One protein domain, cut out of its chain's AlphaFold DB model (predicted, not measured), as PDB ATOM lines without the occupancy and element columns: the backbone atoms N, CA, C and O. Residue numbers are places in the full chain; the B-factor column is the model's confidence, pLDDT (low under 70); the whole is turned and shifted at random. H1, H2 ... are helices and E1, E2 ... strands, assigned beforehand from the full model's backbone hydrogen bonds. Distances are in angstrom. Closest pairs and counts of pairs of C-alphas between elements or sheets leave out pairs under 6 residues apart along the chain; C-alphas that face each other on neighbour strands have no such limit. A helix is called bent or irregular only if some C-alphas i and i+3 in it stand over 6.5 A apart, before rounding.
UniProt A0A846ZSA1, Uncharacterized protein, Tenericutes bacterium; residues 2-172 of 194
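This is residues 2 to 172 of the 194 residues of an uncharacterized protein of Tenericutes bacterium (UniProt A0A846ZSA1). A twisted wall of seven antiparallel strands has one long helix, H3, packed along one face over E9 and E8, with the short H1 beside H3 near the edge strand E6. H2, H4 and H5 lie beyond one end of the sheet, where residues 142 to 147 stick out; a small hairpin, E1 and E2, sits by the last residue of H3, and H6 only grazes the sheet. The printed part has 171 residues, of mixed class, with six named helices and nine named strands in the order H1, E1 to E5, H2, E6 to E9, H3 to H6. The large sheet runs E3 E4 E5 E9 E8 E7 E6; the whole is compact, with a radius of gyration of the C-alphas of 15.8 A and spans of 46 by 37 by 32 A.

The sheet's edge strands are E3, residues 31 to 36, and E6, residues 74 to 80; its inner strands are E4, 39 to 43, E5, 48 to 53, E9, 105 to 112, E8, 95 to 102, and E7, 83 to 92. E3 E4 E5 form a meander, each strand the antiparallel neighbour of the one before, and E6 E7 E8 E9 another. Between E5 and E9, N 52 and O 106 are within hydrogen-bond range at 2.8 A; between E9 and E8, N 98 and O 109 at 2.8 A. H3, residues 113 to 129, runs along the strands at a height over the sheet of 8.6 A, at 15 degrees to E8 on the local plane; it is irregular, with C-alphas 114 and 117 7.7 A apart. H1, residues 2 to 9, touches H3 at a shallow tilt of 29 degrees, the same way, the closest C-alphas being those of Ile 9 and Ser 128, 6.2 A; the two make two layers, helices on one face of a sheet. E1, 17 to 19, and E2, 22 to 24, form a hairpin, with N 19 and O 22 at 2.9 A. H2, 55 to 60, touches H4, 134 to 143, about perpendicular at 89 degrees, the closest C-alphas being those of Tyr 59 and Leu 137, 6.9 A. H5, 145 to 150, is close to H4 but not clearly touching, and H6, 165 to 170, is apart from H3. Every O i to N i+4 pair is within hydrogen-bond range in H1, H2, H4 and H6; 11 of 13 are in H3 and 1 of 2 in H5.

H1 begins at C-alpha 2, (-23.097, -11.511, 38.758). E7 measures 29.9 A, H3 25.1 A, E9 22.8 A and E8 22.4 A. H6 ends at C-alpha 170, (-46.084, -25.720, 53.110).

The C-alphas farthest apart, of Asn 114 and Leu 146, are 47.3 A apart. The printed part has no cut; the links H2 to E6 and H5 to H6 are long. Mean pLDDT of the printed part is 80.3, and residues 9 to 14, 65 to 68, 70 and 143 to 172 are under 70.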
ATOM      1  N   ASP A   2     -23.420 -12.954  38.758       77.31
ATOM      2  CA  ASP A   2     -23.097 -11.511  38.758       77.31
ATOM      3  C   ASP A   2     -23.505 -10.757  37.485       77.31
ATOM      4  O   ASP A   2     -24.259  -9.792  37.567       77.31
ATOM      5  N   VAL A   3     -23.095 -11.258  36.314       79.81
ATOM      6  CA  VAL A   3     -23.423 -10.669  35.000       79.81
ATOM      7  C   VAL A   3     -24.937 -10.576  34.766       79.81
ATOM      8  O   VAL A   3     -25.416  -9.629  34.149       79.81
ATOM      9  N   ILE A   4     -25.710 -11.546  35.263       79.94
ATOM     10  CA  ILE A   4     -27.172 -11.574  35.108       79.94
ATOM     11  C   ILE A   4     -27.793 -10.442  35.933       79.94
ATOM     12  O   ILE A   4     -28.598  -9.668  35.416       79.94
ATOM     13  N   VAL A   5     -27.379 -10.325  37.196       76.62
ATOM     14  CA  VAL A   5     -27.872  -9.305  38.131       76.62
ATOM     15  C   VAL A   5     -27.591  -7.905  37.589       76.62
ATOM     16  O   VAL A   5     -28.505  -7.085  37.498       76.62
ATOM     17  N   ASP A   6     -26.357  -7.651  37.159       79.62
ATOM     18  CA  ASP A   6     -25.940  -6.321  36.708       79.62
ATOM     19  C   ASP A   6     -26.686  -5.903  35.421       79.62
ATOM     20  O   ASP A   6     -27.129  -4.755  35.297       79.62
ATOM     21  N   ASN A   7     -26.929  -6.850  34.505       77.19
ATOM     22  CA  ASN A   7     -27.707  -6.613  33.285       77.19
ATOM     23  C   ASN A   7     -29.184  -6.299  33.576       77.19
ATOM     24  O   ASN A   7     -29.743  -5.374  32.985       77.19
ATOM     25  N   ILE A   8     -29.834  -7.023  34.491       77.00
ATOM     26  CA  ILE A   8     -31.268  -6.837  34.784       77.00
ATOM     27  C   ILE A   8     -31.541  -5.464  35.378       77.00
ATOM     28  O   ILE A   8     -32.433  -4.752  34.920       77.00
ATOM     29  N   ILE A   9     -30.735  -5.063  36.360       68.12
ATOM     30  CA  ILE A   9     -30.931  -3.796  37.061       68.12
ATOM     31  C   ILE A   9     -30.821  -2.612  36.069       68.12
ATOM     32  O   ILE A   9     -31.392  -1.543  36.296       68.12
ATOM     33  N   SER A  10     -30.125  -2.783  34.938       63.47
ATOM     34  CA  SER A  10     -29.994  -1.767  33.888       63.47
ATOM     35  C   SER A  10     -31.224  -1.526  33.010       63.47
ATOM     36  O   SER A  10     -31.277  -0.466  32.382       63.47
ATOM     37  N   ASN A  11     -32.232  -2.405  33.027       57.56
ATOM     38  CA  ASN A  11     -33.352  -2.369  32.082       57.56
ATOM     39  C   ASN A  11     -34.697  -1.844  32.642       57.56
ATOM     40  O   ASN A  11     -34.898  -1.680  33.840       57.56
ATOM     41  N   LYS A  12     -35.581  -1.467  31.703       58.88
ATOM     42  CA  LYS A  12     -36.732  -0.542  31.826       58.88
ATOM     43  C   LYS A  12     -37.912  -0.980  32.720       58.88
ATOM     44  O   LYS A  12     -38.201  -2.153  32.905       58.88
ATOM     45  N   LYS A  13     -38.663   0.056  33.130       58.22
ATOM     46  CA  LYS A  13     -39.900   0.112  33.937       58.22
ATOM     47  C   LYS A  13     -41.149  -0.432  33.214       58.22
ATOM     48  O   LYS A  13     -42.046   0.339  32.879       58.22
ATOM     49  N   VAL A  14     -41.208  -1.725  32.930       66.81
ATOM     50  CA  VAL A  14     -42.488  -2.365  32.567       66.81
ATOM     51  C   VAL A  14     -43.186  -2.769  33.869       66.81
ATOM     52  O   VAL A  14     -42.499  -3.054  34.844       66.81
ATOM     53  N   THR A  15     -44.519  -2.719  33.924       73.56
ATOM     54  CA  THR A  15     -45.341  -3.195  35.055       73.56
ATOM     55  C   THR A  15     -46.620  -3.804  34.498       73.56
ATOM     56  O   THR A  15     -47.217  -3.197  33.612       73.56
ATOM     57  N   ASN A  16     -47.041  -4.953  35.015       80.38
ATOM     58  CA  ASN A  16     -48.293  -5.632  34.645       80.38
ATOM     59  C   ASN A  16     -49.114  -6.071  35.872       80.38
ATOM     60  O   ASN A  16     -50.173  -6.661  35.706       80.38
ATOM     61  N   VAL A  17     -48.654  -5.753  37.089       79.88
ATOM     62  CA  VAL A  17     -49.401  -5.946  38.335       79.88
ATOM     63  C   VAL A  17     -49.470  -4.639  39.098       79.88
ATOM     64  O   VAL A  17     -48.462  -3.940  39.248       79.88
ATOM     65  N   VAL A  18     -50.663  -4.323  39.597       80.88
ATOM     66  CA  VAL A  18     -50.940  -3.144  40.413       80.88
ATOM     67  C   VAL A  18     -51.648  -3.596  41.682       80.88
ATOM     68  O   VAL A  18     -52.685  -4.247  41.614       80.88
ATOM     69  N   PHE A  19     -51.084  -3.227  42.826       83.81
ATOM     70  CA  PHE A  19     -51.685  -3.399  44.139       83.81
ATOM     71  C   PHE A  19     -51.821  -2.050  44.840       83.81
ATOM     72  O   PHE A  19     -51.349  -1.009  44.375       83.81
ATOM     73  N   GLU A  20     -52.483  -2.072  45.987       81.00
ATOM     74  CA  GLU A  20     -52.588  -0.916  46.861       81.00
ATOM     75  C   GLU A  20     -51.187  -0.494  47.330       81.00
ATOM     76  O   GLU A  20     -50.441  -1.260  47.933       81.00
ATOM     77  N   GLY A  21     -50.786   0.729  46.978       86.50
ATOM     78  CA  GLY A  21     -49.509   1.307  47.397       86.50
ATOM     79  C   GLY A  21     -48.282   0.937  46.556       86.50
ATOM     80  O   GLY A  21     -47.255   1.606  46.693       86.50
ATOM     81  N   TYR A  22     -48.347  -0.045  45.648       91.69
ATOM     82  CA  TYR A  22     -47.221  -0.383  44.765       91.69
ATOM     83  C   TYR A  22     -47.623  -1.154  43.501       91.69
ATOM     84  O   TYR A  22     -48.695  -1.737  43.389       91.69
ATOM     85  N   LYS A  23     -46.719  -1.170  42.524       92.75
ATOM     86  CA  LYS A  23     -46.840  -1.941  41.285       92.75
ATOM     87  C   LYS A  23     -45.510  -2.566  40.897       92.75
ATOM     88  O   LYS A  23     -44.456  -2.027  41.239       92.75
ATOM     89  N   TYR A  24     -45.558  -3.666  40.157       92.56
ATOM     90  CA  TYR A  24     -44.374  -4.374  39.670       92.56
ATOM     91  C   TYR A  24     -44.694  -5.170  38.397       92.56
ATOM     92  O   TYR A  24     -45.806  -5.129  37.865       92.56
ATOM     93  N   TYR A  25     -43.682  -5.833  37.853       91.56
ATOM     94  CA  TYR A  25     -43.771  -6.677  36.674       91.56
ATOM     95  C   TYR A  25     -43.548  -8.137  37.031       91.56
ATOM     96  O   TYR A  25     -42.517  -8.485  37.603       91.56
ATOM     97  N   ILE A  26     -44.487  -8.981  36.627       90.94
ATOM     98  CA  ILE A  26     -44.362 -10.429  36.576       90.94
ATOM     99  C   ILE A  26     -43.799 -10.816  35.197       90.94
ATOM    100  O   ILE A  26     -44.453 -10.560  34.182       90.94
ATOM    101  N   PRO A  27     -42.608 -11.440  35.133       89.38
ATOM    102  CA  PRO A  27     -42.052 -11.979  33.898       89.38
ATOM    103  C   PRO A  27     -42.944 -13.047  33.261       89.38
ATOM    104  O   PRO A  27     -43.598 -13.827  33.951       89.38
ATOM    105  N   LYS A  28     -42.884 -13.154  31.928       87.44
ATOM    106  CA  LYS A  28     -43.555 -14.228  31.185       87.44
ATOM    107  C   LYS A  28     -43.201 -15.604  31.764       87.44
ATOM    108  O   LYS A  28     -42.033 -15.892  32.027       87.44
ATOM    109  N   GLY A  29     -44.211 -16.460  31.910       88.00
ATOM    110  CA  GLY A  29     -44.062 -17.815  32.450       88.00
ATOM    111  C   GLY A  29     -44.136 -17.907  33.976       88.00
ATOM    112  O   GLY A  29     -44.003 -19.008  34.499       88.00
ATOM    113  N   ILE A  30     -44.358 -16.791  34.677       92.56
ATOM    114  CA  ILE A  30     -44.771 -16.780  36.082       92.56
ATOM    115  C   ILE A  30     -46.273 -16.484  36.146       92.56
ATOM    116  O   ILE A  30     -46.758 -15.562  35.490       92.56
ATOM    117  N   LYS A  31     -46.997 -17.262  36.949       89.50
ATOM    118  CA  LYS A  31     -48.394 -17.037  37.315       89.50
ATOM    119  C   LYS A  31     -48.453 -16.405  38.703       89.50
ATOM    120  O   LYS A  31     -47.716 -16.802  39.606       89.50
ATOM    121  N   TYR A  32     -49.331 -15.426  38.861       87.25
ATOM    122  CA  TYR A  32     -49.737 -14.948  40.174       87.25
ATOM    123  C   TYR A  32     -50.686 -15.976  40.801       87.25
ATOM    124  O   TYR A  32     -51.587 -16.452  40.112       87.25
ATOM    125  N   ILE A  33     -50.451 -16.347  42.059       88.62
ATOM    126  CA  ILE A  33     -51.235 -17.377  42.752       88.62
ATOM    127  C   ILE A  33     -52.176 -16.740  43.766       88.62
ATOM    128  O   ILE A  33     -53.376 -16.975  43.696       88.62
ATOM    129  N   ASP A  34     -51.640 -15.937  44.686       82.69
ATOM    130  CA  ASP A  34     -52.430 -15.328  45.758       82.69
ATOM    131  C   ASP A  34     -51.676 -14.146  46.406       82.69
ATOM    132  O   ASP A  34     -50.480 -13.941  46.156       82.69
ATOM    133  N   LYS A  35     -52.359 -13.355  47.241       80.88
ATOM    134  CA  LYS A  35     -51.759 -12.328  48.107       80.88
ATOM    135  C   LYS A  35     -52.287 -12.390  49.527       80.88
ATOM    136  O   LYS A  35     -53.444 -12.701  49.783       80.88
ATOM    137  N   LYS A  36     -51.450 -11.897  50.432       77.75
ATOM    138  CA  LYS A  36     -51.849 -11.496  51.775       77.75
ATOM    139  C   LYS A  36     -51.190 -10.160  52.090       77.75
ATOM    140  O   LYS A  36     -49.965 -10.059  52.050       77.75
ATOM    141  N   ASP A  37     -51.998  -9.145  52.372       82.62
ATOM    142  CA  ASP A  37     -51.542  -7.766  52.583       82.62
ATOM    143  C   ASP A  37     -50.682  -7.263  51.402       82.62
ATOM    144  O   ASP A  37     -51.135  -7.281  50.253       82.62
ATOM    145  N   TYR A  38     -49.442  -6.842  51.666       84.12
ATOM    146  CA  TYR A  38     -48.461  -6.429  50.655       84.12
ATOM    147  C   TYR A  38     -47.613  -7.595  50.104       84.12
ATOM    148  O   TYR A  38     -46.706  -7.380  49.301       84.12
ATOM    149  N   ASN A  39     -47.860  -8.832  50.536       85.69
ATOM    150  CA  ASN A  39     -47.089 -10.004  50.123       85.69
ATOM    151  C   ASN A  39     -47.829 -10.783  49.033       85.69
ATOM    152  O   ASN A  39     -49.060 -10.810  48.995       85.69
ATOM    153  N   ALA A  40     -47.083 -11.447  48.155       87.06
ATOM    154  CA  ALA A  40     -47.630 -12.204  47.037       87.06
ATOM    155  C   ALA A  40     -46.943 -13.562  46.875       87.06
ATOM    156  O   ALA A  40     -45.739 -13.702  47.090       87.06
ATOM    157  N   ILE A  41     -47.717 -14.543  46.422       87.06
ATOM    158  CA  ILE A  41     -47.236 -15.861  46.020       87.06
ATOM    159  C   ILE A  41     -47.307 -15.922  44.504       87.06
ATOM    160  O   ILE A  41     -48.345 -15.647  43.896       87.06
ATOM    161  N   LEU A  42     -46.193 -16.289  43.888       92.69
ATOM    162  CA  LEU A  42     -46.113 -16.518  42.455       92.69
ATOM    163  C   LEU A  42     -45.545 -17.904  42.182       92.69
ATOM    164  O   LEU A  42     -44.868 -18.486  43.024       92.69
ATOM    165  N   LYS A  43     -45.796 -18.438  40.993       92.38
ATOM    166  CA  LYS A  43     -45.338 -19.774  40.612       92.38
ATOM    167  C   LYS A  43     -44.939 -19.805  39.151       92.38
ATOM    168  O   LYS A  43     -45.659 -19.286  38.301       92.38
ATOM    169  N   ASP A  44     -43.808 -20.426  38.849       93.12
ATOM    170  CA  ASP A  44     -43.514 -20.883  37.493       93.12
ATOM    171  C   ASP A  44     -43.586 -22.412  37.415       93.12
ATOM    172  O   ASP A  44     -43.967 -23.086  38.371       93.12
ATOM    173  N   LYS A  45     -43.228 -22.979  36.262       92.69
ATOM    174  CA  LYS A  45     -43.243 -24.434  36.056       92.69
ATOM    175  C   LYS A  45     -42.385 -25.221  37.065       92.69
ATOM    176  O   LYS A  45     -42.572 -26.423  37.203       92.69
ATOM    177  N   ASN A  46     -41.396 -24.579  37.693       92.81
ATOM    178  CA  ASN A  46     -40.381 -25.222  38.520       92.81
ATOM    179  C   ASN A  46     -40.511 -24.861  40.004       92.81
ATOM    180  O   ASN A  46     -40.248 -25.716  40.846       92.81
ATOM    181  N   ASN A  47     -40.839 -23.604  40.321       94.56
ATOM    182  CA  ASN A  47     -40.641 -23.035  41.650       94.56
ATOM    183  C   ASN A  47     -41.805 -22.131  42.083       94.56
ATOM    184  O   ASN A  47     -42.421 -21.438  41.268       94.56
ATOM    185  N   ASN A  48     -42.023 -22.075  43.397       92.56
ATOM    186  CA  ASN A  48     -42.840 -21.054  44.050       92.56
ATOM    187  C   ASN A  48     -41.943 -19.883  44.480       92.56
ATOM    188  O   ASN A  48     -40.839 -20.093  44.980       92.56
ATOM    189  N   TYR A  49     -42.431 -18.660  44.299       94.50
ATOM    190  CA  TYR A  49     -41.767 -17.415  44.662       94.50
ATOM    191  C   TYR A  49     -42.608 -16.706  45.717       94.50
ATOM    192  O   TYR A  49     -43.764 -16.362  45.458       94.50
ATOM    193  N   TYR A  50     -42.015 -16.442  46.874       92.38
ATOM    194  CA  TYR A  50     -42.660 -15.696  47.950       92.38
ATOM    195  C   TYR A  50     -42.126 -14.268  47.932       92.38
ATOM    196  O   TYR A  50     -40.978 -14.021  48.298       92.38
ATOM    197  N   LEU A  51     -42.939 -13.338  47.432       92.81
ATOM    198  CA  LEU A  51     -42.619 -11.917  47.357       92.81
ATOM    199  C   LEU A  51     -43.140 -11.211  48.607       92.81
ATOM    200  O   LEU A  51     -44.341 -11.182  48.857       92.81
ATOM    201  N   TYR A  52     -42.233 -10.570  49.328       90.06
ATOM    202  CA  TYR A  52     -42.528  -9.737  50.483       90.06
ATOM    203  C   TYR A  52     -42.244  -8.281  50.158       90.06
ATOM    204  O   TYR A  52     -41.211  -7.971  49.556       90.06
ATOM    205  N   ILE A  53     -43.125  -7.384  50.594       89.75
ATOM    206  CA  ILE A  53     -42.976  -5.943  50.388       89.75
ATOM    207  C   ILE A  53     -43.121  -5.233  51.726       89.75
ATOM    208  O   ILE A  53     -44.183  -5.257  52.342       89.75
ATOM    209  N   ASP A  54     -42.067  -4.537  52.145       88.06
ATOM    210  CA  ASP A  54     -42.123  -3.692  53.331       88.06
ATOM    211  C   ASP A  54     -42.526  -2.261  52.951       88.06
ATOM    212  O   ASP A  54     -41.716  -1.330  52.855       88.06
ATOM    213  N   ALA A  55     -43.823  -2.104  52.681       87.50
ATOM    214  CA  ALA A  55     -44.422  -0.823  52.330       87.50
ATOM    215  C   ALA A  55     -44.277   0.217  53.453       87.50
ATOM    216  O   ALA A  55     -44.162   1.416  53.181       87.50
ATOM    217  N   ILE A  56     -44.233  -0.230  54.710       84.25
ATOM    218  CA  ILE A  56     -44.174   0.666  55.861       84.25
ATOM    219  C   ILE A  56     -42.762   1.215  56.050       84.25
ATOM    220  O   ILE A  56     -42.575   2.428  56.189       84.25
ATOM    221  N   ALA A  57     -41.745   0.359  55.973       84.56
ATOM    222  CA  ALA A  57     -40.361   0.804  55.966       84.56
ATOM    223  C   ALA A  57     -40.054   1.696  54.760       84.56
ATOM    224  O   ALA A  57     -39.308   2.668  54.898       84.56
ATOM    225  N   TYR A  58     -40.659   1.424  53.595       89.88
ATOM    226  CA  TYR A  58     -40.566   2.324  52.445       89.88
ATOM    227  C   TYR A  58     -41.166   3.699  52.746       89.88
ATOM    228  O   TYR A  58     -40.570   4.721  52.393       89.88
ATOM    229  N   TYR A  59     -42.337   3.746  53.380       88.44
ATOM    230  CA  TYR A  59     -43.001   4.998  53.729       88.44
ATOM    231  C   TYR A  59     -42.164   5.824  54.715       88.44
ATOM    232  O   TYR A  59     -41.903   7.002  54.470       88.44
ATOM    233  N   HIS A  60     -41.635   5.187  55.762       86.62
ATOM    234  CA  HIS A  60     -40.771   5.830  56.757       86.62
ATOM    235  C   HIS A  60     -39.316   6.032  56.306       86.62
ATOM    236  O   HIS A  60     -38.526   6.623  57.042       86.62
ATOM    237  N   LYS A  61     -38.958   5.579  55.097       87.88
ATOM    238  CA  LYS A  61     -37.597   5.636  54.540       87.88
ATOM    239  C   LYS A  61     -36.560   4.977  55.461       87.88
ATOM    240  O   LYS A  61     -35.415   5.423  55.544       87.88
ATOM    241  N   THR A  62     -36.955   3.898  56.134       84.44
ATOM    242  CA  THR A  62     -36.074   3.118  57.008       84.44
ATOM    243  C   THR A  62     -34.930   2.528  56.186       84.44
ATOM    244  O   THR A  62     -35.132   2.063  55.059       84.44
ATOM    245  N   ALA A  63     -33.714   2.582  56.728       77.50
ATOM    246  CA  ALA A  63     -32.544   2.005  56.082       77.50
ATOM    247  C   ALA A  63     -32.567   0.475  56.182       77.50
ATOM    248  O   ALA A  63     -32.948  -0.083  57.209       77.50
ATOM    249  N   LEU A  64     -32.099  -0.193  55.128       72.38
ATOM    250  CA  LEU A  64     -31.925  -1.639  55.135       72.38
ATOM    251  C   LEU A  64     -30.787  -2.007  56.094       72.38
ATOM    252  O   LEU A  64     -29.654  -1.563  55.895       72.38
ATOM    253  N   ASN A  65     -31.092  -2.792  57.123       68.00
ATOM    254  CA  ASN A  65     -30.108  -3.308  58.064       68.00
ATOM    255  C   ASN A  65     -30.124  -4.833  57.973       68.00
ATOM    256  O   ASN A  65     -31.081  -5.460  58.415       68.00
ATOM    257  N   TYR A  66     -29.100  -5.414  57.354       67.94
ATOM    258  CA  TYR A  66     -28.965  -6.860  57.219       67.94
ATOM    259  C   TYR A  66     -27.551  -7.284  57.595       67.94
ATOM    260  O   TYR A  66     -26.582  -6.585  57.281       67.94
ATOM    261  N   GLN A  67     -27.443  -8.421  58.275       65.75
ATOM    262  CA  GLN A  67     -26.170  -9.026  58.637       65.75
ATOM    263  C   GLN A  67     -25.915 -10.215  57.720       65.75
ATOM    264  O   GLN A  67     -26.708 -11.144  57.672       65.75
ATOM    265  N   LYS A  68     -24.792 -10.175  57.003       67.75
ATOM    266  CA  LYS A  68     -24.329 -11.277  56.161       67.75
ATOM    267  C   LYS A  68     -24.188 -12.567  56.979       67.75
ATOM    268  O   LYS A  68     -23.458 -12.557  57.975       67.75
ATOM    269  N   ASP A  69     -24.744 -13.678  56.495       71.38
ATOM    270  CA  ASP A  69     -24.333 -15.005  56.954       71.38
ATOM    271  C   ASP A  69     -23.027 -15.419  56.248       71.38
ATOM    272  O   ASP A  69     -22.891 -15.393  55.020       71.38
ATOM    273  N   TYR A  70     -22.014 -15.782  57.032       67.88
ATOM    274  CA  TYR A  70     -20.720 -16.223  56.509       67.88
ATOM    275  C   TYR A  70     -20.742 -17.663  55.975       67.88
ATOM    276  O   TYR A  70     -19.781 -18.063  55.319       67.88
ATOM    277  N   ASN A  71     -21.815 -18.422  56.217       82.31
ATOM    278  CA  ASN A  71     -21.967 -19.811  55.775       82.31
ATOM    279  C   ASN A  71     -22.714 -19.959  54.440       82.31
ATOM    280  O   ASN A  71     -22.973 -21.083  54.007       82.31
ATOM    281  N   ALA A  72     -23.061 -18.850  53.781       85.44
ATOM    282  CA  ALA A  72     -23.752 -18.885  52.502       85.44
ATOM    283  C   ALA A  72     -22.906 -19.535  51.398       85.44
ATOM    284  O   ALA A  72     -21.722 -19.234  51.237       85.44
ATOM    285  N   PHE A  73     -23.546 -20.380  50.581       88.75
ATOM    286  CA  PHE A  73     -22.952 -20.909  49.349       88.75
ATOM    287  C   PHE A  73     -22.579 -19.765  48.399       88.75
ATOM    288  O   PHE A  73     -21.544 -19.797  47.733       88.75
ATOM    289  N   TYR A  74     -23.416 -18.730  48.356       92.19
ATOM    290  CA  TYR A  74     -23.148 -17.507  47.616       92.19
ATOM    291  C   TYR A  74     -23.768 -16.310  48.330       92.19
ATOM    292  O   TYR A  74     -24.909 -16.373  48.783       92.19
ATOM    293  N   TYR A  75     -23.030 -15.204  48.373       91.38
ATOM    294  CA  TYR A  75     -23.513 -13.924  48.876       91.38
ATOM    295  C   TYR A  75     -22.992 -12.787  47.996       91.38
ATOM    296  O   TYR A  75     -21.787 -12.711  47.734       91.38
ATOM    297  N   LYS A  76     -23.874 -11.876  47.576       90.19
ATOM    298  CA  LYS A  76     -23.504 -10.661  46.835       90.19
ATOM    299  C   LYS A  76     -24.354  -9.484  47.280       90.19
ATOM    300  O   LYS A  76     -25.577  -9.545  47.224       90.19
ATOM    301  N   GLU A  77     -23.705  -8.380  47.629       91.25
ATOM    302  CA  GLU A  77     -24.387  -7.102  47.821       91.25
ATOM    303  C   GLU A  77     -24.790  -6.491  46.477       91.25
ATOM    304  O   GLU A  77     -24.072  -6.572  45.477       91.25
ATOM    305  N   ILE A  78     -25.947  -5.838  46.465       89.50
ATOM    306  CA  ILE A  78     -26.493  -5.143  45.306       89.50
ATOM    307  C   ILE A  78     -26.673  -3.677  45.674       89.50
ATOM    308  O   ILE A  78     -27.326  -3.337  46.660       89.50
ATOM    309  N   SER A  79     -26.155  -2.784  44.837       87.81
ATOM    310  CA  SER A  79     -26.350  -1.347  45.003       87.81
ATOM    311  C   SER A  79     -26.539  -0.666  43.654       87.81
ATOM    312  O   SER A  79     -25.780  -0.896  42.713       87.81
ATOM    313  N   ARG A  80     -27.559   0.193  43.552       84.69
ATOM    314  CA  ARG A  80     -27.744   1.113  42.423       84.69
ATOM    315  C   ARG A  80     -28.434   2.390  42.868       84.69
ATOM    316  O   ARG A  80     -29.618   2.387  43.211       84.69
ATOM    317  N   GLY A  81     -27.720   3.506  42.755       85.94
ATOM    318  CA  GLY A  81     -28.207   4.788  43.255       85.94
ATOM    319  C   GLY A  81     -28.494   4.685  44.752       85.94
ATOM    320  O   GLY A  81     -27.632   4.259  45.515       85.94
ATOM    321  N   SER A  82     -29.711   5.032  45.166       86.12
ATOM    322  CA  SER A  82     -30.159   4.901  46.558       86.12
ATOM    323  C   SER A  82     -30.689   3.509  46.922       86.12
ATOM    324  O   SER A  82     -30.882   3.234  48.104       86.12
ATOM    325  N   LYS A  83     -30.927   2.627  45.940       89.31
ATOM    326  CA  LYS A  83     -31.466   1.284  46.181       89.31
ATOM    327  C   LYS A  83     -30.339   0.327  46.555       89.31
ATOM    328  O   LYS A  83     -29.363   0.204  45.812       89.31
ATOM    329  N   LYS A  84     -30.504  -0.371  47.675       91.00
ATOM    330  CA  LYS A  84     -29.555  -1.359  48.208       91.00
ATOM    331  C   LYS A  84     -30.236  -2.705  48.408       91.00
ATOM    332  O   LYS A  84     -31.458  -2.767  48.471       91.00
ATOM    333  N   GLY A  85     -29.452  -3.763  48.501       91.56
ATOM    334  CA  GLY A  85     -29.950  -5.116  48.658       91.56
ATOM    335  C   GLY A  85     -28.825  -6.137  48.691       91.56
ATOM    336  O   GLY A  85     -27.650  -5.771  48.694       91.56
ATOM    337  N   PHE A  86     -29.189  -7.408  48.672       92.44
ATOM    338  CA  PHE A  86     -28.258  -8.521  48.579       92.44
ATOM    339  C   PHE A  86     -28.943  -9.750  47.977       92.44
ATOM    340  O   PHE A  86     -30.169  -9.849  47.929       92.44
ATOM    341  N   ILE A  87     -28.125 -10.687  47.515       93.44
ATOM    342  CA  ILE A  87     -28.512 -12.061  47.219       93.44
ATOM    343  C   ILE A  87     -27.758 -12.938  48.200       93.44
ATOM    344  O   ILE A  87     -26.538 -12.820  48.305       93.44
ATOM    345  N   GLU A  88     -28.478 -13.834  48.850       92.19
ATOM    346  CA  GLU A  88     -27.938 -14.916  49.651       92.19
ATOM    347  C   GLU A  88     -28.478 -16.242  49.119       92.19
ATOM    348  O   GLU A  88     -29.649 -16.356  48.751       92.19
ATOM    349  N   ILE A  89     -27.603 -17.239  49.011       93.31
ATOM    350  CA  ILE A  89     -27.964 -18.582  48.574       93.31
ATOM    351  C   ILE A  89     -27.384 -19.573  49.569       93.31
ATOM    352  O   ILE A  89     -26.167 -19.638  49.750       93.31
ATOM    353  N   MET A  90     -28.258 -20.380  50.157       91.19
ATOM    354  CA  MET A  90     -27.900 -21.519  50.994       91.19
ATOM    355  C   MET A  90     -28.096 -22.802  50.190       91.19
ATOM    356  O   MET A  90     -29.154 -23.008  49.593       91.19
ATOM    357  N   GLN A  91     -27.088 -23.673  50.173       90.88
ATOM    358  CA  GLN A  91     -27.197 -24.983  49.535       90.88
ATOM    359  C   GLN A  91     -27.488 -26.055  50.587       90.88
ATOM    360  O   GLN A  91     -26.773 -26.166  51.584       90.88
ATOM    361  N   LYS A  92     -28.508 -26.877  50.332       86.94
ATOM    362  CA  LYS A  92     -28.789 -28.099  51.088       86.94
ATOM    363  C   LYS A  92     -29.059 -29.225  50.098       86.94
ATOM    364  O   LYS A  92     -30.044 -29.191  49.361       86.94
ATOM    365  N   ASP A  93     -28.161 -30.203  50.063       89.94
ATOM    366  CA  ASP A  93     -28.161 -31.282  49.073       89.94
ATOM    367  C   ASP A  93     -28.189 -30.727  47.629       89.94
ATOM    368  O   ASP A  93     -27.307 -29.960  47.232       89.94
ATOM    369  N   ASN A  94     -29.218 -31.082  46.852       90.19
ATOM    370  CA  ASN A  94     -29.414 -30.653  45.462       90.19
ATOM    371  C   ASN A  94     -30.357 -29.440  45.326       90.19
ATOM    372  O   ASN A  94     -30.827 -29.142  44.222       90.19
ATOM    373  N   LEU A  95     -30.687 -28.776  46.439       92.31
ATOM    374  CA  LEU A  95     -31.582 -27.622  46.492       92.31
ATOM    375  C   LEU A  95     -30.839 -26.366  46.952       92.31
ATOM    376  O   LEU A  95     -29.947 -26.410  47.803       92.31
ATOM    377  N   TYR A  96     -31.254 -25.239  46.386       94.62
ATOM    378  CA  TYR A  96     -30.713 -23.915  46.651       94.62
ATOM    379  C   TYR A  96     -31.839 -23.032  47.172       94.62
ATOM    380  O   TYR A  96     -32.766 -22.716  46.423       94.62
ATOM    381  N   ASN A  97     -31.753 -22.645  48.442       92.56
ATOM    382  CA  ASN A  97     -32.632 -21.653  49.049       92.56
ATOM    383  C   ASN A  97     -32.057 -20.277  48.748       92.56
ATOM    384  O   ASN A  97     -30.925 -19.981  49.128       92.56
ATOM    385  N   ILE A  98     -32.810 -19.477  48.007       94.31
ATOM    386  CA  ILE A  98     -32.370 -18.199  47.467       94.31
ATOM    387  C   ILE A  98     -33.190 -17.107  48.141       94.31
ATOM    388  O   ILE A  98     -34.408 -17.054  47.966       94.31
ATOM    389  N   THR A  99     -32.500 -16.208  48.829       93.31
ATOM    390  CA  THR A  99     -33.073 -14.998  49.414       93.31
ATOM    391  C   THR A  99     -32.500 -13.799  48.681       93.31
ATOM    392  O   THR A  99     -31.292 -13.567  48.670       93.31
ATOM    393  N   ILE A 100     -33.365 -13.029  48.026       94.19
ATOM    394  CA  ILE A 100     -32.975 -11.797  47.342       94.19
ATOM    395  C   ILE A 100     -33.712 -10.641  47.977       94.19
ATOM    396  O   ILE A 100     -34.932 -10.553  47.877       94.19
ATOM    397  N   VAL A 101     -32.966  -9.715  48.561       92.69
ATOM    398  CA  VAL A 101     -33.496  -8.450  49.053       92.69
ATOM    399  C   VAL A 101     -33.046  -7.352  48.111       92.69
ATOM    400  O   VAL A 101     -31.866  -7.242  47.790       92.69
ATOM    401  N   TYR A 102     -33.969  -6.507  47.663       92.75
ATOM    402  CA  TYR A 102     -33.619  -5.318  46.900       92.75
ATOM    403  C   TYR A 102     -34.609  -4.191  47.167       92.75
ATOM    404  O   TYR A 102     -35.813  -4.309  46.941       92.75
ATOM    405  N   ASN A 103     -34.069  -3.056  47.604       90.88
ATOM    406  CA  ASN A 103     -34.812  -1.887  48.044       90.88
ATOM    407  C   ASN A 103     -35.724  -2.219  49.240       90.88
ATOM    408  O   ASN A 103     -35.214  -2.421  50.329       90.88
ATOM    409  N   TYR A 104     -37.038  -2.300  49.047       92.00
ATOM    410  CA  TYR A 104     -38.013  -2.625  50.100       92.00
ATOM    411  C   TYR A 104     -38.795  -3.904  49.770       92.00
ATOM    412  O   TYR A 104     -39.903  -4.106  50.254       92.00
ATOM    413  N   GLY A 105     -38.242  -4.740  48.888       92.69
ATOM    414  CA  GLY A 105     -38.799  -6.040  48.543       92.69
ATOM    415  C   GLY A 105     -37.824  -7.168  48.862       92.69
ATOM    416  O   GLY A 105     -36.608  -6.989  48.741       92.69
ATOM    417  N   LYS A 106     -38.369  -8.329  49.222       93.88
ATOM    418  CA  LYS A 106     -37.645  -9.597  49.364       93.88
ATOM    419  C   LYS A 106     -38.338 -10.674  48.551       93.88
ATOM    420  O   LYS A 106     -39.561 -10.720  48.516       93.88
ATOM    421  N   ILE A 107     -37.563 -11.540  47.918       95.31
ATOM    422  CA  ILE A 107     -38.054 -12.796  47.365       95.31
ATOM    423  C   ILE A 107     -37.309 -13.949  48.016       95.31
ATOM    424  O   ILE A 107     -36.078 -13.950  48.027       95.31
ATOM    425  N   GLU A 108     -38.070 -14.932  48.483       94.19
ATOM    426  CA  GLU A 108     -37.583 -16.255  48.876       94.19
ATOM    427  C   GLU A 108     -38.047 -17.287  47.847       94.19
ATOM    428  O   GLU A 108     -39.206 -17.281  47.416       94.19
ATOM    429  N   VAL A 109     -37.133 -18.157  47.422       94.94
ATOM    430  CA  VAL A 109     -37.425 -19.243  46.479       94.94
ATOM    431  C   VAL A 109     -36.431 -20.388  46.641       94.94
ATOM    432  O   VAL A 109     -35.221 -20.173  46.696       94.94
ATOM    433  N   THR A 110     -36.934 -21.619  46.656       93.06
ATOM    434  CA  THR A 110     -36.110 -22.831  46.584       93.06
ATOM    435  C   THR A 110     -36.080 -23.343  45.150       93.06
ATOM    436  O   THR A 110     -37.126 -23.522  44.531       93.06
ATOM    437  N   SER A 111     -34.884 -23.585  44.609       94.19
ATOM    438  CA  SER A 111     -34.694 -24.028  43.224       94.19
ATOM    439  C   SER A 111     -33.648 -25.133  43.125       94.19
ATOM    440  O   SER A 111     -32.705 -25.202  43.911       94.19
ATOM    441  N   LYS A 112     -33.775 -25.976  42.098       95.44
ATOM    442  CA  LYS A 112     -32.701 -26.886  41.670       95.44
ATOM    443  C   LYS A 112     -31.595 -26.116  40.945       95.44
ATOM    444  O   LYS A 112     -31.857 -25.060  40.359       95.44
ATOM    445  N   GLU A 113     -30.389 -26.681  40.938       93.44
ATOM    446  CA  GLU A 113     -29.193 -26.085  40.322       93.44
ATOM    447  C   GLU A 113     -29.412 -25.684  38.855       93.44
ATOM    448  O   GLU A 113     -29.101 -24.567  38.447       93.44
ATOM    449  N   ASN A 114     -30.027 -26.573  38.070       94.44
ATOM    450  CA  ASN A 114     -30.258 -26.377  36.637       94.44
ATOM    451  C   ASN A 114     -31.178 -25.186  36.309       94.44
ATOM    452  O   ASN A 114     -31.117 -24.669  35.197       94.44
ATOM    453  N   ASN A 115     -31.993 -24.735  37.266       94.12
ATOM    454  CA  ASN A 115     -32.897 -23.593  37.120       94.12
ATOM    455  C   ASN A 115     -32.389 -22.336  37.853       94.12
ATOM    456  O   ASN A 115     -32.982 -21.268  37.719       94.12
ATOM    457  N   LEU A 116     -31.285 -22.428  38.607       93.94
ATOM    458  CA  LEU A 116     -30.827 -21.394  39.544       93.94
ATOM    459  C   LEU A 116     -30.667 -20.010  38.894       93.94
ATOM    460  O   LEU A 116     -31.157 -19.008  39.413       93.94
ATOM    461  N   ASN A 117     -30.016 -19.951  37.729       93.88
ATOM    462  CA  ASN A 117     -29.792 -18.690  37.017       93.88
ATOM    463  C   ASN A 117     -31.103 -18.047  36.536       93.88
ATOM    464  O   ASN A 117     -31.254 -16.830  36.632       93.88
ATOM    465  N   GLU A 118     -32.044 -18.849  36.028       94.12
ATOM    466  CA  GLU A 118     -33.356 -18.365  35.584       94.12
ATOM    467  C   GLU A 118     -34.181 -17.867  36.776       94.12
ATOM    468  O   GLU A 118     -34.771 -16.788  36.711       94.12
ATOM    469  N   THR A 119     -34.152 -18.604  37.888       96.06
ATOM    470  CA  THR A 119     -34.806 -18.233  39.144       96.06
ATOM    471  C   THR A 119     -34.312 -16.881  39.651       96.06
ATOM    472  O   THR A 119     -35.120 -15.979  39.865       96.06
ATOM    473  N   ILE A 120     -32.992 -16.695  39.763       95.81
ATOM    474  CA  ILE A 120     -32.396 -15.423  40.199       95.81
ATOM    475  C   ILE A 120     -32.766 -14.291  39.234       95.81
ATOM    476  O   ILE A 120     -33.101 -13.190  39.673       95.81
ATOM    477  N   ALA A 121     -32.738 -14.553  37.924       93.88
ATOM    478  CA  ALA A 121     -33.078 -13.555  36.920       93.88
ATOM    479  C   ALA A 121     -34.529 -13.071  37.062       93.88
ATOM    480  O   ALA A 121     -34.776 -11.868  37.151       93.88
ATOM    481  N   LYS A 122     -35.489 -13.996  37.138       94.81
ATOM    482  CA  LYS A 122     -36.912 -13.675  37.318       94.81
ATOM    483  C   LYS A 122     -37.157 -12.903  38.615       94.81
ATOM    484  O   LYS A 122     -37.832 -11.874  38.580       94.81
ATOM    485  N   SER A 123     -36.557 -13.341  39.721       95.88
ATOM    486  CA  SER A 123     -36.656 -12.663  41.018       95.88
ATOM    487  C   SER A 123     -36.124 -11.230  40.964       95.88
ATOM    488  O   SER A 123     -36.799 -10.293  41.391       95.88
ATOM    489  N   MET A 124     -34.951 -11.021  40.361       93.69
ATOM    490  CA  MET A 124     -34.376  -9.683  40.200       93.69
ATOM    491  C   MET A 124     -35.205  -8.786  39.279       93.69
ATOM    492  O   MET A 124     -35.326  -7.590  39.549       93.69
ATOM    493  N   ILE A 125     -35.791  -9.327  38.207       92.31
ATOM    494  CA  ILE A 125     -36.701  -8.571  37.334       92.31
ATOM    495  C   ILE A 125     -37.919  -8.096  38.137       92.31
ATOM    496  O   ILE A 125     -38.230  -6.904  38.109       92.31
ATOM    497  N   MET A 126     -38.560  -8.989  38.900       94.06
ATOM    498  CA  MET A 126     -39.701  -8.630  39.750       94.06
ATOM    499  C   MET A 126     -39.318  -7.531  40.746       94.06
ATOM    500  O   MET A 126     -39.913  -6.454  40.726       94.06
ATOM    501  N   LEU A 127     -38.264  -7.739  41.539       94.00
ATOM    502  CA  LEU A 127     -37.841  -6.788  42.571       94.00
ATOM    503  C   LEU A 127     -37.414  -5.425  42.006       94.00
ATOM    504  O   LEU A 127     -37.765  -4.374  42.545       94.00
ATOM    505  N   SER A 128     -36.658  -5.413  40.907       91.81
ATOM    506  CA  SER A 128     -36.177  -4.162  40.304       91.81
ATOM    507  C   SER A 128     -37.298  -3.313  39.694       91.81
ATOM    508  O   SER A 128     -37.176  -2.084  39.657       91.81
ATOM    509  N   SER A 129     -38.399  -3.948  39.279       91.88
ATOM    510  CA  SER A 129     -39.568  -3.285  38.692       91.88
ATOM    511  C   SER A 129     -40.500  -2.620  39.714       91.88
ATOM    512  O   SER A 129     -41.338  -1.798  39.325       91.88
ATOM    513  N   ILE A 130     -40.338  -2.916  41.011       92.25
ATOM    514  CA  ILE A 130     -41.198  -2.378  42.070       92.25
ATOM    515  C   ILE A 130     -41.146  -0.848  42.076       92.25
ATOM    516  O   ILE A 130     -40.085  -0.219  42.204       92.25
ATOM    517  N   THR A 131     -42.332  -0.257  41.971       92.06
ATOM    518  CA  THR A 131     -42.580   1.178  42.077       92.06
ATOM    519  C   THR A 131     -43.698   1.409  43.082       92.06
ATOM    520  O   THR A 131     -44.800   0.897  42.904       92.06
ATOM    521  N   PHE A 132     -43.421   2.197  44.114       92.12
ATOM    522  CA  PHE A 132     -44.394   2.552  45.142       92.12
ATOM    523  C   PHE A 132     -45.194   3.800  44.754       92.12
ATOM    524  O   PHE A 132     -44.710   4.646  43.998       92.12
ATOM    525  N   ASN A 133     -46.411   3.906  45.281       92.31
ATOM    526  CA  ASN A 133     -47.252   5.092  45.195       92.31
ATOM    527  C   ASN A 133     -47.301   5.769  46.570       92.31
ATOM    528  O   ASN A 133     -48.051   5.341  47.446       92.31
ATOM    529  N   ASP A 134     -46.501   6.825  46.741       91.12
ATOM    530  CA  ASP A 134     -46.380   7.545  48.013       91.12
ATOM    531  C   ASP A 134     -47.728   8.087  48.516       91.12
ATOM    532  O   ASP A 134     -47.990   8.024  49.712       91.12
ATOM    533  N   ASN A 135     -48.609   8.566  47.627       90.31
ATOM    534  CA  ASN A 135     -49.910   9.114  48.024       90.31
ATOM    535  C   ASN A 135     -50.832   8.020  48.566       90.31
ATOM    536  O   ASN A 135     -51.416   8.182  49.631       90.31
ATOM    537  N   THR A 136     -50.931   6.894  47.854       88.94
ATOM    538  CA  THR A 136     -51.744   5.757  48.305       88.94
ATOM    539  C   THR A 136     -51.220   5.204  49.627       88.94
ATOM    540  O   THR A 136     -52.007   4.954  50.533       88.94
ATOM    541  N   LEU A 137     -49.898   5.070  49.777       89.56
ATOM    542  CA  LEU A 137     -49.303   4.628  51.039       89.56
ATOM    543  C   LEU A 137     -49.528   5.629  52.172       89.56
ATOM    544  O   LEU A 137     -49.832   5.209  53.281       89.56
ATOM    545  N   ALA A 138     -49.426   6.933  51.911       87.38
ATOM    546  CA  ALA A 138     -49.707   7.958  52.910       87.38
ATOM    547  C   ALA A 138     -51.155   7.886  53.409       87.38
ATOM    548  O   ALA A 138     -51.385   8.034  54.607       87.38
ATOM    549  N   THR A 139     -52.113   7.614  52.518       85.38
ATOM    550  CA  THR A 139     -53.514   7.384  52.892       85.38
ATOM    551  C   THR A 139     -53.657   6.118  53.734       85.38
ATOM    552  O   THR A 139     -54.081   6.204  54.880       85.38
ATOM    553  N   LEU A 140     -53.218   4.962  53.226       83.50
ATOM    554  CA  LEU A 140     -53.399   3.667  53.899       83.50
ATOM    555  C   LEU A 140     -52.680   3.590  55.254       83.50
ATOM    556  O   LEU A 140     -53.217   3.061  56.228       83.50
ATOM    557  N   ILE A 141     -51.459   4.123  55.326       81.12
ATOM    558  CA  ILE A 141     -50.657   4.139  56.552       81.12
ATOM    559  C   ILE A 141     -51.131   5.241  57.496       81.12
ATOM    560  O   ILE A 141     -51.159   5.035  58.708       81.12
ATOM    561  N   GLY A 142     -51.544   6.393  56.963       71.69
ATOM    562  CA  GLY A 142     -52.123   7.482  57.743       71.69
ATOM    563  C   GLY A 142     -53.429   7.088  58.432       71.69
ATOM    564  O   GLY A 142     -53.597   7.374  59.616       71.69
ATOM    565  N   GLU A 143     -54.319   6.381  57.730       67.75
ATOM    566  CA  GLU A 143     -55.586   5.868  58.268       67.75
ATOM    567  C   GLU A 143     -55.368   4.823  59.373       67.75
ATOM    568  O   GLU A 143     -56.079   4.817  60.376       67.75
ATOM    569  N   ASN A 144     -54.325   3.998  59.248       64.38
ATOM    570  CA  ASN A 144     -54.007   2.918  60.186       64.38
ATOM    571  C   ASN A 144     -52.868   3.263  61.170       64.38
ATOM    572  O   ASN A 144     -52.305   2.379  61.820       64.38
ATOM    573  N   ALA A 145     -52.530   4.548  61.324       61.53
ATOM    574  CA  ALA A 145     -51.343   5.000  62.059       61.53
ATOM    575  C   ALA A 145     -51.277   4.526  63.526       61.53
ATOM    576  O   ALA A 145     -50.187   4.396  64.083       61.53
ATOM    577  N   LEU A 146     -52.424   4.282  64.172       54.94
ATOM    578  CA  LEU A 146     -52.485   3.780  65.550       54.94
ATOM    579  C   LEU A 146     -52.097   2.297  65.654       54.94
ATOM    580  O   LEU A 146     -51.311   1.960  66.535       54.94
ATOM    581  N   ASN A 147     -52.574   1.452  64.734       59.19
ATOM    582  CA  ASN A 147     -52.255   0.016  64.691       59.19
ATOM    583  C   ASN A 147     -50.771  -0.206  64.368       59.19
ATOM    584  O   ASN A 147     -50.097  -1.052  64.950       59.19
ATOM    585  N   TYR A 148     -50.237   0.639  63.493       58.81
ATOM    586  CA  TYR A 148     -48.846   0.607  63.080       58.81
ATOM    587  C   TYR A 148     -47.875   1.053  64.182       58.81
ATOM    588  O   TYR A 148     -46.831   0.440  64.355       58.81
ATOM    589  N   LYS A 149     -48.218   2.051  65.008       52.00
ATOM    590  CA  LYS A 149     -47.365   2.464  66.143       52.00
ATOM    591  C   LYS A 149     -47.139   1.364  67.188       52.00
ATOM    592  O   LYS A 149     -46.175   1.459  67.943       52.00
ATOM    593  N   THR A 150     -48.029   0.377  67.267       48.34
ATOM    594  CA  THR A 150     -47.917  -0.752  68.202       48.34
ATOM    595  C   THR A 150     -47.145  -1.945  67.636       48.34
ATOM    596  O   THR A 150     -46.646  -2.757  68.412       48.34
ATOM    597  N   GLU A 151     -46.986  -2.039  66.314       51.19
ATOM    598  CA  GLU A 151     -46.214  -3.093  65.654       51.19
ATOM    599  C   GLU A 151     -44.793  -2.592  65.351       51.19
ATOM    600  O   GLU A 151     -44.592  -1.588  64.675       51.19
ATOM    601  N   ASN A 152     -43.764  -3.279  65.857       46.88
ATOM    602  CA  ASN A 152     -42.374  -2.951  65.527       46.88
ATOM    603  C   ASN A 152     -42.151  -3.105  64.008       46.88
ATOM    604  O   ASN A 152     -42.083  -4.229  63.512       46.88
ATOM    605  N   PHE A 153     -42.024  -1.994  63.279       45.59
ATOM    606  CA  PHE A 153     -41.839  -1.958  61.822       45.59
ATOM    607  C   PHE A 153     -40.551  -2.671  61.399       45.59
ATOM    608  O   PHE A 153     -39.467  -2.088  61.455       45.59
ATOM    609  N   THR A 154     -40.643  -3.948  61.023       45.66
ATOM    610  CA  THR A 154     -39.465  -4.772  60.720       45.66
ATOM    611  C   THR A 154     -39.406  -5.211  59.255       45.66
ATOM    612  O   THR A 154     -40.248  -5.977  58.793       45.66
ATOM    613  N   LEU A 155     -38.315  -4.789  58.598       50.81
ATOM    614  CA  LEU A 155     -37.786  -5.161  57.274       50.81
ATOM    615  C   LEU A 155     -37.282  -6.610  57.243       50.81
ATOM    616  O   LEU A 155     -36.107  -6.847  57.004       50.81
ATOM    617  N   PHE A 156     -38.178  -7.573  57.463       51.34
ATOM    618  CA  PHE A 156     -37.892  -9.007  57.636       51.34
ATOM    619  C   PHE A 156     -37.372  -9.314  59.051       51.34
ATOM    620  O   PHE A 156     -36.190  -9.175  59.346       51.34
ATOM    621  N   LYS A 157     -38.284  -9.709  59.954       46.50
ATOM    622  CA  LYS A 157     -37.920 -10.285  61.260       46.50
ATOM    623  C   LYS A 157     -36.991 -11.487  61.055       46.50
ATOM    624  O   LYS A 157     -37.210 -12.262  60.126       46.50
ATOM    625  N   ASP A 158     -35.991 -11.621  61.928       42.84
ATOM    626  CA  ASP A 158     -35.019 -12.717  61.926       42.84
ATOM    627  C   ASP A 158     -35.709 -14.086  61.792       42.84
ATOM    628  O   ASP A 158     -36.624 -14.420  62.551       42.84
ATOM    629  N   GLU A 159     -35.245 -14.884  60.829       44.25
ATOM    630  CA  GLU A 159     -35.681 -16.255  60.549       44.25
ATOM    631  C   GLU A 159     -35.323 -17.206  61.702       44.25
ATOM    632  O   GLU A 159     -34.389 -18.000  61.628       44.25
ATOM    633  N   LYS A 160     -36.082 -17.135  62.798       39.06
ATOM    634  CA  LYS A 160     -36.313 -18.246  63.738       39.06
ATOM    635  C   LYS A 160     -37.752 -18.251  64.256       39.06
ATOM    636  O   LYS A 160     -38.004 -18.760  65.345       39.06
ATOM    637  N   ASP A 161     -38.680 -17.681  63.492       39.12
ATOM    638  CA  ASP A 161     -40.103 -17.734  63.807       39.12
ATOM    639  C   ASP A 161     -40.764 -18.851  62.974       39.12
ATOM    640  O   ASP A 161     -40.774 -18.762  61.741       39.12
ATOM    641  N   PRO A 162     -41.267 -19.936  63.593       40.75
ATOM    642  CA  PRO A 162     -41.943 -21.028  62.888       40.75
ATOM    643  C   PRO A 162     -43.214 -20.593  62.128       40.75
ATOM    644  O   PRO A 162     -43.731 -21.380  61.340       40.75
ATOM    645  N   GLU A 163     -43.664 -19.344  62.288       41.62
ATOM    646  CA  GLU A 163     -44.791 -18.722  61.574       41.62
ATOM    647  C   GLU A 163     -44.381 -17.855  60.359       41.62
ATOM    648  O   GLU A 163     -45.110 -16.944  59.960       41.62
ATOM    649  N   SER A 164     -43.220 -18.094  59.735       51.22
ATOM    650  CA  SER A 164     -42.902 -17.450  58.447       51.22
ATOM    651  C   SER A 164     -44.007 -17.730  57.413       51.22
ATOM    652  O   SER A 164     -44.556 -18.830  57.360       51.22
ATOM    653  N   PHE A 165     -44.335 -16.754  56.559       50.72
ATOM    654  CA  PHE A 165     -45.324 -16.903  55.477       50.72
ATOM    655  C   PHE A 165     -45.043 -18.141  54.609       50.72
ATOM    656  O   PHE A 165     -45.976 -18.838  54.223       50.72
ATOM    657  N   SER A 166     -43.764 -18.467  54.385       49.72
ATOM    658  CA  SER A 166     -43.342 -19.703  53.714       49.72
ATOM    659  C   SER A 166     -43.744 -20.972  54.485       49.72
ATOM    660  O   SER A 166     -44.193 -21.936  53.870       49.72
ATOM    661  N   SER A 167     -43.626 -20.976  55.818       48.75
ATOM    662  CA  SER A 167     -44.020 -22.099  56.685       48.75
ATOM    663  C   SER A 167     -45.537 -22.293  56.718       48.75
ATOM    664  O   SER A 167     -46.013 -23.422  56.667       48.75
ATOM    665  N   LEU A 168     -46.304 -21.195  56.729       45.03
ATOM    666  CA  LEU A 168     -47.769 -21.235  56.660       45.03
ATOM    667  C   LEU A 168     -48.279 -21.845  55.343       45.03
ATOM    668  O   LEU A 168     -49.409 -22.313  55.297       45.03
ATOM    669  N   LEU A 169     -47.474 -21.847  54.274       48.41
ATOM    670  CA  LEU A 169     -47.862 -22.314  52.938       48.41
ATOM    671  C   LEU A 169     -47.430 -23.739  52.607       48.41
ATOM    672  O   LEU A 169     -48.092 -24.369  51.780       48.41
ATOM    673  N   GLU A 170     -46.390 -24.286  53.245       49.69
ATOM    674  CA  GLU A 170     -46.084 -25.720  53.110       49.69
ATOM    675  C   GLU A 170     -47.304 -26.579  53.490       49.69
ATOM    676  O   GLU A 170     -47.578 -27.572  52.814       49.69
ATOM    677  N   GLU A 171     -48.118 -26.123  54.451       41.06
ATOM    678  CA  GLU A 171     -49.376 -26.766  54.854       41.06
ATOM    679  C   GLU A 171     -50.472 -26.720  53.760       41.06
ATOM    680  O   GLU A 171     -51.225 -27.683  53.602       41.06
ATOM    681  N   TYR A 172     -50.521 -25.670  52.925       40.41
ATOM    682  CA  TYR A 172     -51.512 -25.511  51.839       40.41
ATOM    683  C   TYR A 172     -51.037 -26.031  50.472       40.41
ATOM    684  O   TYR A 172     -51.853 -26.307  49.586       40.41
TER     685      TYR A 172